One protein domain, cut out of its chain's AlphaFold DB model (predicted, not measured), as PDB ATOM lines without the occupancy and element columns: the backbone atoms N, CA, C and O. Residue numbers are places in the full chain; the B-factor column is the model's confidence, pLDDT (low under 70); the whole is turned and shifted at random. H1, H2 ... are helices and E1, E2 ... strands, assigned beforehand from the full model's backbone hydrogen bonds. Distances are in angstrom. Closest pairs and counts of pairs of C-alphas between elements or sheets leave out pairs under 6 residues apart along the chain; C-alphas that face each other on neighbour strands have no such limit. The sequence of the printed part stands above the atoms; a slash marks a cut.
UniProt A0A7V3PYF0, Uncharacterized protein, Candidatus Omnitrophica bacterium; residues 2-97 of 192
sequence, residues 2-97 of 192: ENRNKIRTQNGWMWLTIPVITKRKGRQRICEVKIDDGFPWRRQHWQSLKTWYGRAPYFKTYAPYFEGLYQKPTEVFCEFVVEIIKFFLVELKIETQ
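This is residues 2 to 97 of the 192 residues of an uncharacterized protein of Candidatus Omnitrophica bacterium (UniProt A0A7V3PYF0). The strand hairpin E1-E2, then H1, H2 and H3 follow each other round an open arc, running roughly lengthwise, while a long link, residues 18 to 40, loops out beyond one end. The 96 printed residues hold E1, E2, H1, H2, H3 in that order: a mixed class with an antiparallel sheet E1 - E2, only just compact, close to loose (radius of gyration of the C-alphas 14.6 A), spanning 43 by 35 by 24 A.

Look first at E1, residues 4 to 9, and E2, residues 12 to 17, an antiparallel hairpin at 148 degrees, with N 7 and O 14 2.9 A apart. For H1, residues 41 to 53, the closest C-alphas to E1 are Trp 52 and Thr 9, 5.6 A. H2, residues 59 to 71, touches H1 as a helical hairpin, opposite ways at a shallow tilt of 7 degrees, C-alphas Arg 42 and Tyr 70 closest at 5.2 A. H3, residues 77 to 91, and H2 are near each other, closest 8.3 A. Every O i to N i+4 pair is within hydrogen-bond range in H1 and H3, 7 of 9 in H2.

Find C-alpha 4 at (139.280, 223.658, 203.648), where E1 begins; H3, 21.6 A long, ends at C-alpha 91, (134.796, 207.266, 216.213).

C-alphas Lys 25 and Pro 57 are farthest apart, 43.7 A. The printed part has no cut; the link E2 to H1 is long, and residues 23 to 27 are under pLDDT 70.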
ATOM      1  N   GLU A   2     133.338 224.638 199.948       76.56
ATOM      2  CA  GLU A   2     134.093 224.529 201.199       76.56
ATOM      3  C   GLU A   2     134.969 223.276 201.147       76.56
ATOM      4  O   GLU A   2     134.512 222.163 201.365       76.56
ATOM      5  N   ASN A   3     136.236 223.464 200.789       92.69
ATOM      6  CA  ASN A   3     137.253 222.416 200.635       92.69
ATOM      7  C   ASN A   3     138.428 222.601 201.601       92.69
ATOM      8  O   ASN A   3     139.540 222.145 201.329       92.69
ATOM      9  N   ARG A   4     138.218 223.332 202.699       95.31
ATOM     10  CA  ARG A   4     139.280 223.658 203.648       95.31
ATOM     11  C   ARG A   4     138.814 223.580 205.089       95.31
ATOM     12  O   ARG A   4     137.672 223.915 205.388       95.31
ATOM     13  N   ASN A   5     139.720 223.199 205.981       96.19
ATOM     14  CA  ASN A   5     139.488 223.197 207.424       96.19
ATOM     15  C   ASN A   5     140.728 223.706 208.183       96.19
ATOM     16  O   ASN A   5     141.826 223.716 207.624       96.19
ATOM     17  N   LYS A   6     140.566 224.175 209.424       97.56
ATOM     18  CA  LYS A   6     141.658 224.729 210.237       97.56
ATOM     19  C   LYS A   6     142.298 223.655 211.105       97.56
ATOM     20  O   LYS A   6     141.600 222.891 211.761       97.56
ATOM     21  N   ILE A   7     143.622 223.667 211.192       98.19
ATOM     22  CA  ILE A   7     144.372 222.902 212.194       98.19
ATOM     23  C   ILE A   7     145.229 223.822 213.050       98.19
ATOM     24  O   ILE A   7     145.637 224.894 212.595       98.19
ATOM     25  N   ARG A   8     145.458 223.428 214.307       97.81
ATOM     26  CA  ARG A   8     146.233 224.212 215.264       97.81
ATOM     27  C   ARG A   8     147.699 224.172 214.855       97.81
ATOM     28  O   ARG A   8     148.191 223.156 214.379       97.81
ATOM     29  N   THR A   9     148.389 225.283 215.049       97.44
ATOM     30  CA  THR A   9     149.848 225.397 214.941       97.44
ATOM     31  C   THR A   9     150.374 226.102 216.183       97.44
ATOM     32  O   THR A   9     149.595 226.668 216.950       97.44
ATOM     33  N   GLN A  10     151.691 226.139 216.377       95.06
ATOM     34  CA  GLN A  10     152.277 226.898 217.486       95.06
ATOM     35  C   GLN A  10     151.928 228.399 217.429       95.06
ATOM     36  O   GLN A  10     151.746 229.022 218.470       95.06
ATOM     37  N   ASN A  11     151.759 228.957 216.225       93.75
ATOM     38  CA  ASN A  11     151.529 230.391 215.997       93.75
ATOM     39  C   ASN A  11     150.058 230.735 215.706       93.75
ATOM     40  O   ASN A  11     149.766 231.777 215.127       93.75
ATOM     41  N   GLY A  12     149.124 229.849 216.055       96.38
ATOM     42  CA  GLY A  12     147.698 230.038 215.798       96.38
ATOM     43  C   GLY A  12     147.120 228.844 215.059       96.38
ATOM     44  O   GLY A  12     147.043 227.742 215.602       96.38
ATOM     45  N   TRP A  13     146.711 229.052 213.815       97.81
ATOM     46  CA  TRP A  13     146.106 228.018 212.987       97.81
ATOM     47  C   TRP A  13     146.590 228.124 211.541       97.81
ATOM     48  O   TRP A  13     147.076 229.167 211.106       97.81
ATOM     49  N   MET A  14     146.443 227.041 210.784       97.62
ATOM     50  CA  MET A  14     146.648 227.036 209.336       97.62
ATOM     51  C   MET A  14     145.509 226.309 208.627       97.62
ATOM     52  O   MET A  14     144.816 225.483 209.224       97.62
ATOM     53  N   TRP A  15     145.324 226.614 207.344       97.81
ATOM     54  CA  TRP A  15     144.376 225.900 206.497       97.81
ATOM     55  C   TRP A  15     144.973 224.590 205.987       97.81
ATOM     56  O   TRP A  15     146.060 224.571 205.416       97.81
ATOM     57  N   LEU A  16     144.200 223.517 206.112       97.19
ATOM     58  CA  LEU A  16     144.297 222.351 205.250       97.19
ATOM     59  C   LEU A  16     143.292 222.527 204.118       97.19
ATOM     60  O   LEU A  16     142.091 222.407 204.345       97.19
ATOM     61  N   THR A  17     143.777 222.836 202.919       96.50
ATOM     62  CA  THR A  17     142.946 222.994 201.717       96.50
ATOM     63  C   THR A  17     143.146 221.798 200.801       96.50
ATOM     64  O   THR A  17     144.282 221.498 200.436       96.50
ATOM     65  N   ILE A  18     142.057 221.126 200.434       95.56
ATOM     66  CA  ILE A  18     142.048 220.086 199.404       95.56
ATOM     67  C   ILE A  18     141.888 220.795 198.055       95.56
ATOM     68  O   ILE A  18     140.823 221.365 197.809       95.56
ATOM     69  N   PRO A  19     142.909 220.834 197.192       94.81
ATOM     70  CA  PRO A  19     142.802 221.482 195.892       94.81
ATOM     71  C   PRO A  19     141.797 220.725 195.010       94.81
ATOM     72  O   PRO A  19     141.723 219.497 195.033       94.81
ATOM     73  N   VAL A  20     140.973 221.463 194.269       93.88
ATOM     74  CA  VAL A  20     139.894 220.897 193.453       93.88
ATOM     75  C   VAL A  20     139.811 221.583 192.098       93.88
ATOM     76  O   VAL A  20     139.985 222.797 191.987       93.88
ATOM     77  N   ILE A  21     139.469 220.807 191.074       91.19
ATOM     78  CA  ILE A  21     139.234 221.299 189.720       91.19
ATOM     79  C   ILE A  21     137.770 221.718 189.612       91.19
ATOM     80  O   ILE A  21     136.866 220.886 189.491       91.19
ATOM     81  N   THR A  22     137.525 223.027 189.633       81.69
ATOM     82  CA  THR A  22     136.182 223.582 189.434       81.69
ATOM     83  C   THR A  22     136.023 224.128 188.024       81.69
ATOM     84  O   THR A  22     136.833 224.941 187.575       81.69
ATOM     85  N   LYS A  23     134.941 223.763 187.332       68.38
ATOM     86  CA  LYS A  23     134.539 224.463 186.104       68.38
ATOM     87  C   LYS A  23     134.020 225.866 186.461       68.38
ATOM     88  O   LYS A  23     133.383 226.056 187.498       68.38
ATOM     89  N   ARG A  24     134.284 226.868 185.609       56.56
ATOM     90  CA  ARG A  24     133.774 228.246 185.786       56.56
ATOM     91  C   ARG A  24     132.250 228.245 186.046       56.56
ATOM     92  O   ARG A  24     131.513 227.515 185.392       56.56
ATOM     93  N   LYS A  25     131.795 229.148 186.931       54.12
ATOM     94  CA  LYS A  25     130.385 229.518 187.216       54.12
ATOM     95  C   LYS A  25     129.498 228.477 187.935       54.12
ATOM     96  O   LYS A  25     128.375 228.229 187.510       54.12
ATOM     97  N   GLY A  26     129.947 227.934 189.071       57.81
ATOM     98  CA  GLY A  26     129.066 227.614 190.217       57.81
ATOM     99  C   GLY A  26     127.941 226.575 190.044       57.81
ATOM    100  O   GLY A  26     127.102 226.467 190.930       57.81
ATOM    101  N   ARG A  27     127.898 225.819 188.938       68.38
ATOM    102  CA  ARG A  27     126.841 224.829 188.635       68.38
ATOM    103  C   ARG A  27     127.280 223.365 188.717       68.38
ATOM    104  O   ARG A  27     126.463 222.479 188.496       68.38
ATOM    105  N   GLN A  28     128.552 223.107 189.006       84.88
ATOM    106  CA  GLN A  28     129.080 221.748 189.118       84.88
ATOM    107  C   GLN A  28     128.565 221.089 190.399       84.88
ATOM    108  O   GLN A  28     128.638 221.691 191.476       84.88
ATOM    109  N   ARG A  29     128.052 219.857 190.297       87.69
ATOM    110  CA  ARG A  29     127.630 219.102 191.484       87.69
ATOM    111  C   ARG A  29     128.859 218.689 192.283       87.69
ATOM    112  O   ARG A  29     129.887 218.356 191.704       87.69
ATOM    113  N   ILE A  30     128.752 218.642 193.609       88.94
ATOM    114  CA  ILE A  30     129.874 218.246 194.480       88.94
ATOM    115  C   ILE A  30     130.409 216.841 194.159       88.94
ATOM    116  O   ILE A  30     131.612 216.611 194.238       88.94
ATOM    117  N   CYS A  31     129.538 215.928 193.720       89.81
ATOM    118  CA  CYS A  31     129.908 214.579 193.286       89.81
ATOM    119  C   CYS A  31     130.626 214.530 191.925       89.81
ATOM    120  O   CYS A  31     131.126 213.483 191.545       89.81
ATOM    121  N   GLU A  32     130.686 215.642 191.193       91.25
ATOM    122  CA  GLU A  32     131.418 215.773 189.924       91.25
ATOM    123  C   GLU A  32     132.737 216.537 190.105       91.25
ATOM    124  O   GLU A  32     133.481 216.733 189.142       91.25
ATOM    125  N   VAL A  33     133.009 217.055 191.307       92.50
ATOM    126  CA  VAL A  33     134.230 217.810 191.598       92.50
ATOM    127  C   VAL A  33     135.389 216.838 191.751       92.50
ATOM    128  O   VAL A  33     135.354 215.949 192.602       92.50
ATOM    129  N   LYS A  34     136.425 217.036 190.935       94.00
ATOM    130  CA  LYS A  34     137.667 216.268 191.006       94.00
ATOM    131  C   LYS A  34     138.678 216.964 191.906       94.00
ATOM    132  O   LYS A  34     138.738 218.196 191.932       94.00
ATOM    133  N   ILE A  35     139.464 216.176 192.621       95.25
ATOM    134  CA  ILE A  35     140.637 216.650 193.352       95.25
ATOM    135  C   ILE A  35     141.736 216.990 192.339       95.25
ATOM    136  O   ILE A  35     141.922 216.284 191.350       95.25
ATOM    137  N   ASP A  36     142.435 218.099 192.572       94.56
ATOM    138  CA  ASP A  36     143.582 218.507 191.764       94.56
ATOM    139  C   ASP A  36     144.889 217.981 192.374       94.56
ATOM    140  O   ASP A  36     145.423 218.531 193.338       94.56
ATOM    141  N   ASP A  37     145.417 216.915 191.778       93.75
ATOM    142  CA  ASP A  37     146.665 216.276 192.202       93.75
ATOM    143  C   ASP A  37     147.911 216.820 191.495       93.75
ATOM    144  O   ASP A  37     148.995 216.253 191.633       93.75
ATOM    145  N   GLY A  38     147.799 217.967 190.812       93.00
ATOM    146  CA  GLY A  38     148.944 218.696 190.257       93.00
ATOM    147  C   GLY A  38     149.940 219.193 191.315       93.00
ATOM    148  O   GLY A  38     151.060 219.576 190.982       93.00
ATOM    149  N   PHE A  39     149.561 219.150 192.597       90.06
ATOM    150  CA  PHE A  39     150.401 219.521 193.733       90.06
ATOM    151  C   PHE A  39     150.391 218.424 194.807       90.06
ATOM    152  O   PHE A  39     149.366 217.771 195.017       90.06
ATOM    153  N   PRO A  40     151.485 218.243 195.573       95.19
ATOM    154  CA  PRO A  40     151.612 217.173 196.567       95.19
ATOM    155  C   PRO A  40     150.854 217.473 197.879       95.19
ATOM    156  O   PRO A  40     151.395 217.325 198.978       95.19
ATOM    157  N   TRP A  41     149.595 217.906 197.791       96.56
ATOM    158  CA  TRP A  41     148.805 218.393 198.922       96.56
ATOM    159  C   TRP A  41     148.561 217.317 199.990       96.56
ATOM    160  O   TRP A  41     148.634 217.631 201.174       96.56
ATOM    161  N   ARG A  42     148.358 216.044 199.611       97.12
ATOM    162  CA  ARG A  42     148.175 214.940 200.578       97.12
ATOM    163  C   ARG A  42     149.405 214.755 201.457       97.12
ATOM    164  O   ARG A  42     149.301 214.701 202.680       97.12
ATOM    165  N   ARG A  43     150.589 214.755 200.837       97.12
ATOM    166  CA  ARG A  43     151.870 214.701 201.554       97.12
ATOM    167  C   ARG A  43     152.033 215.912 202.475       97.12
ATOM    168  O   ARG A  43     152.473 215.748 203.610       97.12
ATOM    169  N   GLN A  44     151.682 217.111 202.007       97.69
ATOM    170  CA  GLN A  44     151.768 218.337 202.811       97.69
ATOM    171  C   GLN A  44     150.797 218.330 203.997       97.69
ATOM    172  O   GLN A  44     151.192 218.693 205.107       97.69
ATOM    173  N   HIS A  45     149.553 217.891 203.794       97.88
ATOM    174  CA  HIS A  45     148.566 217.731 204.862       97.88
ATOM    175  C   HIS A  45     149.064 216.731 205.896       97.88
ATOM    176  O   HIS A  45     149.153 217.077 207.072       97.88
ATOM    177  N   TRP A  46     149.476 215.536 205.463       98.38
ATOM    178  CA  TRP A  46     149.979 214.509 206.371       98.38
ATOM    179  C   TRP A  46     151.185 214.989 207.180       98.38
ATOM    180  O   TRP A  46     151.240 214.825 208.400       98.38
ATOM    181  N   GLN A  47     152.139 215.652 206.522       98.44
ATOM    182  CA  GLN A  47     153.285 216.235 207.212       98.44
ATOM    183  C   GLN A  47     152.859 217.308 208.219       98.44
ATOM    184  O   GLN A  47     153.401 217.345 209.318       98.44
ATOM    185  N   SER A  48     151.872 218.140 207.882       98.31
ATOM    186  CA  SER A  48     151.343 219.158 208.795       98.31
ATOM    187  C   SER A  48     150.692 218.522 210.024       98.31
ATOM    188  O   SER A  48     150.951 218.969 211.139       98.31
ATOM    189  N   LEU A  49     149.915 217.446 209.855       98.50
ATOM    190  CA  LEU A  49     149.321 216.729 210.986       98.50
ATOM    191  C   LEU A  49     150.392 216.131 211.904       98.50
ATOM    192  O   LEU A  49     150.328 216.326 213.116       98.50
ATOM    193  N   LYS A  50     151.418 215.483 211.337       98.50
ATOM    194  CA  LYS A  50     152.559 214.968 212.113       98.50
ATOM    195  C   LYS A  50     153.292 216.072 212.870       98.50
ATOM    196  O   LYS A  50     153.605 215.899 214.043       98.50
ATOM    197  N   THR A  51     153.560 217.202 212.216       98.50
ATOM    198  CA  THR A  51     154.277 218.328 212.826       98.50
ATOM    199  C   THR A  51     153.497 218.922 213.995       98.50
ATOM    200  O   THR A  51     154.061 219.121 215.069       98.50
ATOM    201  N   TRP A  52     152.206 219.201 213.804       98.50
ATOM    202  CA  TRP A  52     151.435 219.984 214.770       98.50
ATOM    203  C   TRP A  52     150.724 219.154 215.834       98.50
ATOM    204  O   TRP A  52     150.501 219.657 216.932       98.50
ATOM    205  N   TYR A  53     150.428 217.885 215.551       98.50
ATOM    206  CA  TYR A  53     149.754 216.989 216.488       98.50
ATOM    207  C   TYR A  53     150.584 215.775 216.880       98.50
ATOM    208  O   TYR A  53     150.117 214.997 217.696       98.50
ATOM    209  N   GLY A  54     151.819 215.605 216.401       98.12
ATOM    210  CA  GLY A  54     152.642 214.428 216.721       98.12
ATOM    211  C   GLY A  54     152.843 214.162 218.221       98.12
ATOM    212  O   GLY A  54     153.130 213.032 218.616       98.12
ATOM    213  N   ARG A  55     152.676 215.194 219.061       97.75
ATOM    214  CA  ARG A  55     152.738 215.129 220.532       97.75
ATOM    215  C   ARG A  55     151.365 215.124 221.216       97.75
ATOM    216  O   ARG A  55     151.305 215.072 222.443       97.75
ATOM    217  N   ALA A  56     150.276 215.189 220.455       98.31
ATOM    218  CA  ALA A  56     148.933 215.124 221.000       98.31
ATOM    219  C   ALA A  56     148.657 213.712 221.553       98.31
ATOM    220  O   ALA A  56     149.077 212.731 220.928       98.31
ATOM    221  N   PRO A  57     147.973 213.588 222.710       98.19
ATOM    222  CA  PRO A  57     147.816 212.316 223.419       98.19
ATOM    223  C   PRO A  57     147.293 211.161 222.559       98.19
ATOM    224  O   PRO A  57     147.754 210.033 222.713       98.19
ATOM    225  N   TYR A  58     146.385 211.448 221.625       98.62
ATOM    226  CA  TYR A  58     145.734 210.440 220.792       98.62
ATOM    227  C   TYR A  58     146.197 210.458 219.335       98.62
ATOM    228  O   TYR A  58     145.666 209.716 218.511       98.62
ATOM    229  N   PHE A  59     147.217 211.248 218.985       98.69
ATOM    230  CA  PHE A  59     147.707 211.280 217.606       98.69
ATOM    231  C   PHE A  59     148.150 209.901 217.128       98.69
ATOM    232  O   PHE A  59     147.742 209.468 216.058       98.69
ATOM    233  N   LYS A  60     148.929 209.171 217.936       98.50
ATOM    234  CA  LYS A  60     149.412 207.830 217.570       98.50
ATOM    235  C   LYS A  60     148.281 206.822 217.349       98.50
ATOM    236  O   LYS A  60     148.441 205.929 216.530       98.50
ATOM    237  N   THR A  61     147.156 206.979 218.048       98.44
ATOM    238  CA  THR A  61     145.972 206.122 217.897       98.44
ATOM    239  C   THR A  61     145.347 206.280 216.514       98.44
ATOM    240  O   THR A  61     145.002 205.291 215.877       98.44
ATOM    241  N   TYR A  62     145.244 207.516 216.028       98.44
ATOM    242  CA  TYR A  62     144.528 207.835 214.789       98.44
ATOM    243  C   TYR A  62     145.437 208.040 213.572       98.44
ATOM    244  O   TYR A  62     144.972 208.006 212.433       98.44
ATOM    245  N   ALA A  63     146.736 208.234 213.795       98.31
ATOM    246  CA  ALA A  63     147.744 208.443 212.764       98.31
ATOM    247  C   ALA A  63     147.710 207.387 211.644       98.31
ATOM    248  O   ALA A  63     147.703 207.808 210.487       98.31
ATOM    249  N   PRO A  64     147.622 206.067 211.922       98.44
ATOM    250  CA  PRO A  64     147.601 205.057 210.863       98.44
ATOM    251  C   PRO A  64     146.435 205.226 209.882       98.44
ATOM    252  O   PRO A  64     146.621 205.084 208.675       98.44
ATOM    253  N   TYR A  65     145.244 205.585 210.380       98.44
ATOM    254  CA  TYR A  65     144.081 205.828 209.526       98.44
ATOM    255  C   TYR A  65     144.316 207.024 208.600       98.44
ATOM    256  O   TYR A  65     144.145 206.910 207.388       98.44
ATOM    257  N   PHE A  66     144.747 208.164 209.151       98.19
ATOM    258  CA  PHE A  66     144.949 209.373 208.351       98.19
ATOM    259  C   PHE A  66     146.130 209.251 207.387       98.19
ATOM    260  O   PHE A  66     146.055 209.765 206.274       98.19
ATOM    261  N   GLU A  67     147.194 208.541 207.761       98.06
ATOM    262  CA  GLU A  67     148.278 208.212 206.836       98.06
ATOM    263  C   GLU A  67     147.762 207.396 205.648       98.06
ATOM    264  O   GLU A  67     147.998 207.781 204.501       98.06
ATOM    265  N   GLY A  68     146.993 206.334 205.912       98.06
ATOM    266  CA  GLY A  68     146.364 205.521 204.870       98.06
ATOM    267  C   GLY A  68     145.411 206.329 203.986       98.06
ATOM    268  O   GLY A  68     145.488 206.244 202.761       98.06
ATOM    269  N   LEU A  69     144.579 207.183 204.586       97.56
ATOM    270  CA  LEU A  69     143.667 208.083 203.876       97.56
ATOM    271  C   LEU A  69     144.419 209.005 202.899       97.56
ATOM    272  O   LEU A  69     143.998 209.166 201.756       97.56
ATOM    273  N   TYR A  70     145.535 209.607 203.326       96.94
ATOM    274  CA  TYR A  70     146.339 210.484 202.469       96.94
ATOM    275  C   TYR A  70     147.198 209.728 201.442       96.94
ATOM    276  O   TYR A  70     147.634 210.333 200.463       96.94
ATOM    277  N   GLN A  71     147.464 208.435 201.634       95.94
ATOM    278  CA  GLN A  71     148.163 207.599 200.649       95.94
ATOM    279  C   GLN A  71     147.219 207.020 199.592       95.94
ATOM    280  O   GLN A  71     147.635 206.770 198.461       95.94
ATOM    281  N   LYS A  72     145.948 206.822 199.944       94.50
ATOM    282  CA  LYS A  72     144.932 206.280 199.049       94.50
ATOM    283  C   LYS A  72     144.637 207.263 197.904       94.50
ATOM    284  O   LYS A  72     144.234 208.402 198.161       94.50
ATOM    285  N   PRO A  73     144.790 206.855 196.630       92.19
ATOM    286  CA  PRO A  73     144.357 207.681 195.514       92.19
ATOM    287  C   PRO A  73     142.830 207.794 195.532       92.19
ATOM    288  O   PRO A  73     142.107 206.809 195.673       92.19
ATOM    289  N   THR A  74     142.322 209.016 195.417       95.81
ATOM    290  CA  THR A  74     140.886 209.296 195.321       95.81
ATOM    291  C   THR A  74     140.709 210.484 194.399       95.81
ATOM    292  O   THR A  74     141.268 211.548 194.657       95.81
ATOM    293  N   GLU A  75     139.968 210.278 193.314       95.12
ATOM    294  CA  GLU A  75     139.797 211.274 192.257       95.12
ATOM    295  C   GLU A  75     138.644 212.237 192.566       95.12
ATOM    296  O   GLU A  75     138.754 213.441 192.332       95.12
ATOM    297  N   VAL A  76     137.538 211.725 193.111       94.94
ATOM    298  CA  VAL A  76     136.320 212.504 193.355       94.94
ATOM    299  C   VAL A  76     136.337 213.094 194.765       94.94
ATOM    300  O   VAL A  76     136.428 212.384 195.765       94.94
ATOM    301  N   PHE A  77     136.181 214.416 194.865       94.38
ATOM    302  CA  PHE A  77     136.230 215.143 196.137       94.38
ATOM    303  C   PHE A  77     135.163 214.671 197.131       94.38
ATOM    304  O   PHE A  77     135.451 214.476 198.309       94.38
ATOM    305  N   CYS A  78     133.928 214.476 196.659       94.25
ATOM    306  CA  CYS A  78     132.827 214.032 197.512       94.25
ATOM    307  C   CYS A  78     133.120 212.670 198.158       94.25
ATOM    308  O   CYS A  78     132.846 212.489 199.339       94.25
ATOM    309  N   GLU A  79     133.724 211.737 197.417       95.50
ATOM    310  CA  GLU A  79     134.072 210.409 197.936       95.50
ATOM    311  C   GLU A  79     135.102 210.505 199.062       95.50
ATOM    312  O   GLU A  79     134.899 209.925 200.128       95.50
ATOM    313  N   PHE A  80     136.140 211.325 198.867       96.00
ATOM    314  CA  PHE A  80     137.159 211.580 199.884       96.00
ATOM    315  C   PHE A  80     136.556 212.177 201.168       96.00
ATOM    316  O   PHE A  80     136.851 211.726 202.273       96.00
ATOM    317  N   VAL A  81     135.663 213.166 201.041       95.00
ATOM    318  CA  VAL A  81     135.002 213.789 202.200       95.00
ATOM    319  C   VAL A  81     134.043 212.822 202.896       95.00
ATOM    320  O   VAL A  81     134.000 212.782 204.123       95.00
ATOM    321  N   VAL A  82     133.292 212.018 202.140       95.62
ATOM    322  CA  VAL A  82     132.383 211.005 202.696       95.62
ATOM    323  C   VAL A  82     133.149 209.950 203.489       95.62
ATOM    324  O   VAL A  82     132.676 209.539 204.547       95.62
ATOM    325  N   GLU A  83     134.317 209.514 203.016       96.94
ATOM    326  CA  GLU A  83     135.171 208.566 203.741       96.94
ATOM    327  C   GLU A  83     135.605 209.125 205.103       96.94
ATOM    328  O   GLU A  83     135.474 208.440 206.118       96.94
ATOM    329  N   ILE A  84     135.997 210.402 205.142       96.56
ATOM    330  CA  ILE A  84     136.343 211.111 206.381       96.56
ATOM    331  C   ILE A  84     135.134 211.236 207.317       96.56
ATOM    332  O   ILE A  84     135.248 210.982 208.516       96.56
ATOM    333  N   ILE A  85     133.968 211.625 206.792       96.69
ATOM    334  CA  ILE A  85     132.740 211.752 207.593       96.69
ATOM    335  C   ILE A  85     132.389 210.406 208.227       96.69
ATOM    336  O   ILE A  85     132.126 210.352 209.425       96.69
ATOM    337  N   LYS A  86     132.427 209.315 207.452       97.38
ATOM    338  CA  LYS A  86     132.140 207.962 207.952       97.38
ATOM    339  C   LYS A  86     133.074 207.559 209.085       97.38
ATOM    340  O   LYS A  86     132.602 207.010 210.075       97.38
ATOM    341  N   PHE A  87     134.362 207.869 208.967       98.00
ATOM    342  CA  PHE A  87     135.312 207.643 210.050       98.00
ATOM    343  C   PHE A  87     134.906 208.385 211.329       98.00
ATOM    344  O   PHE A  87     134.796 207.763 212.381       98.00
ATOM    345  N   PHE A  88     134.588 209.681 211.247       97.81
ATOM    346  CA  PHE A  88     134.177 210.434 212.437       97.81
ATOM    347  C   PHE A  88     132.842 209.974 213.024       97.81
ATOM    348  O   PHE A  88     132.695 209.992 214.242       97.81
ATOM    349  N   LEU A  89     131.882 209.542 212.201       97.69
ATOM    350  CA  LEU A  89     130.631 208.966 212.702       97.69
ATOM    351  C   LEU A  89     130.903 207.717 213.549       97.69
ATOM    352  O   LEU A  89     130.338 207.588 214.632       97.69
ATOM    353  N   VAL A  90     131.809 206.843 213.101       97.38
ATOM    354  CA  VAL A  90     132.217 205.648 213.856       97.38
ATOM    355  C   VAL A  90     132.952 206.033 215.140       97.38
ATOM    356  O   VAL A  90     132.547 205.609 216.221       97.38
ATOM    357  N   GLU A  91     133.980 206.878 215.052       97.19
ATOM    358  CA  GLU A  91     134.796 207.266 216.213       97.19
ATOM    359  C   GLU A  91     134.000 208.022 217.284       97.19
ATOM    360  O   GLU A  91     134.217 207.838 218.483       97.19
ATOM    361  N   LEU A  92     133.035 208.846 216.869       96.88
ATOM    362  CA  LEU A  92     132.142 209.554 217.784       96.88
ATOM    363  C   LEU A  92     130.916 208.732 218.191       96.88
ATOM    364  O   LEU A  92     130.128 209.210 219.010       96.88
ATOM    365  N   LYS A  93     130.752 207.510 217.667       96.88
ATOM    366  CA  LYS A  93     129.594 206.631 217.895       96.88
ATOM    367  C   LYS A  93     128.260 207.310 217.555       96.88
ATOM    368  O   LYS A  93     127.291 207.244 218.311       96.88
ATOM    369  N   ILE A  94     128.230 208.050 216.452       96.69
ATOM    370  CA  ILE A  94     127.020 208.695 215.944       96.69
ATOM    371  C   ILE A  94     126.272 207.671 215.091       96.69
ATOM    372  O   ILE A  94     126.708 207.321 213.997       96.69
ATOM    373  N   GLU A  95     125.136 207.207 215.605       95.75
ATOM    374  CA  GLU A  95     124.308 206.159 214.988       95.75
ATOM    375  C   GLU A  95     123.148 206.721 214.151       95.75
ATOM    376  O   GLU A  95     122.375 205.973 213.553       95.75
ATOM    377  N   THR A  96     123.017 208.049 214.095       95.12
ATOM    378  CA  THR A  96     121.987 208.729 213.310       95.12
ATOM    379  C   THR A  96     122.050 208.292 211.850       95.12
ATOM    380  O   THR A  96     123.117 208.287 211.236       95.12
ATOM    381  N   GLN A  97     120.893 207.960 211.273       94.62
ATOM    382  CA  GLN A  97     120.812 207.551 209.874       94.62
ATOM    383  C   GLN A  97     121.271 208.679 208.945       94.62
ATOM    384  O   GLN A  97     120.842 209.828 209.070       94.62
TER     385      GLN A  97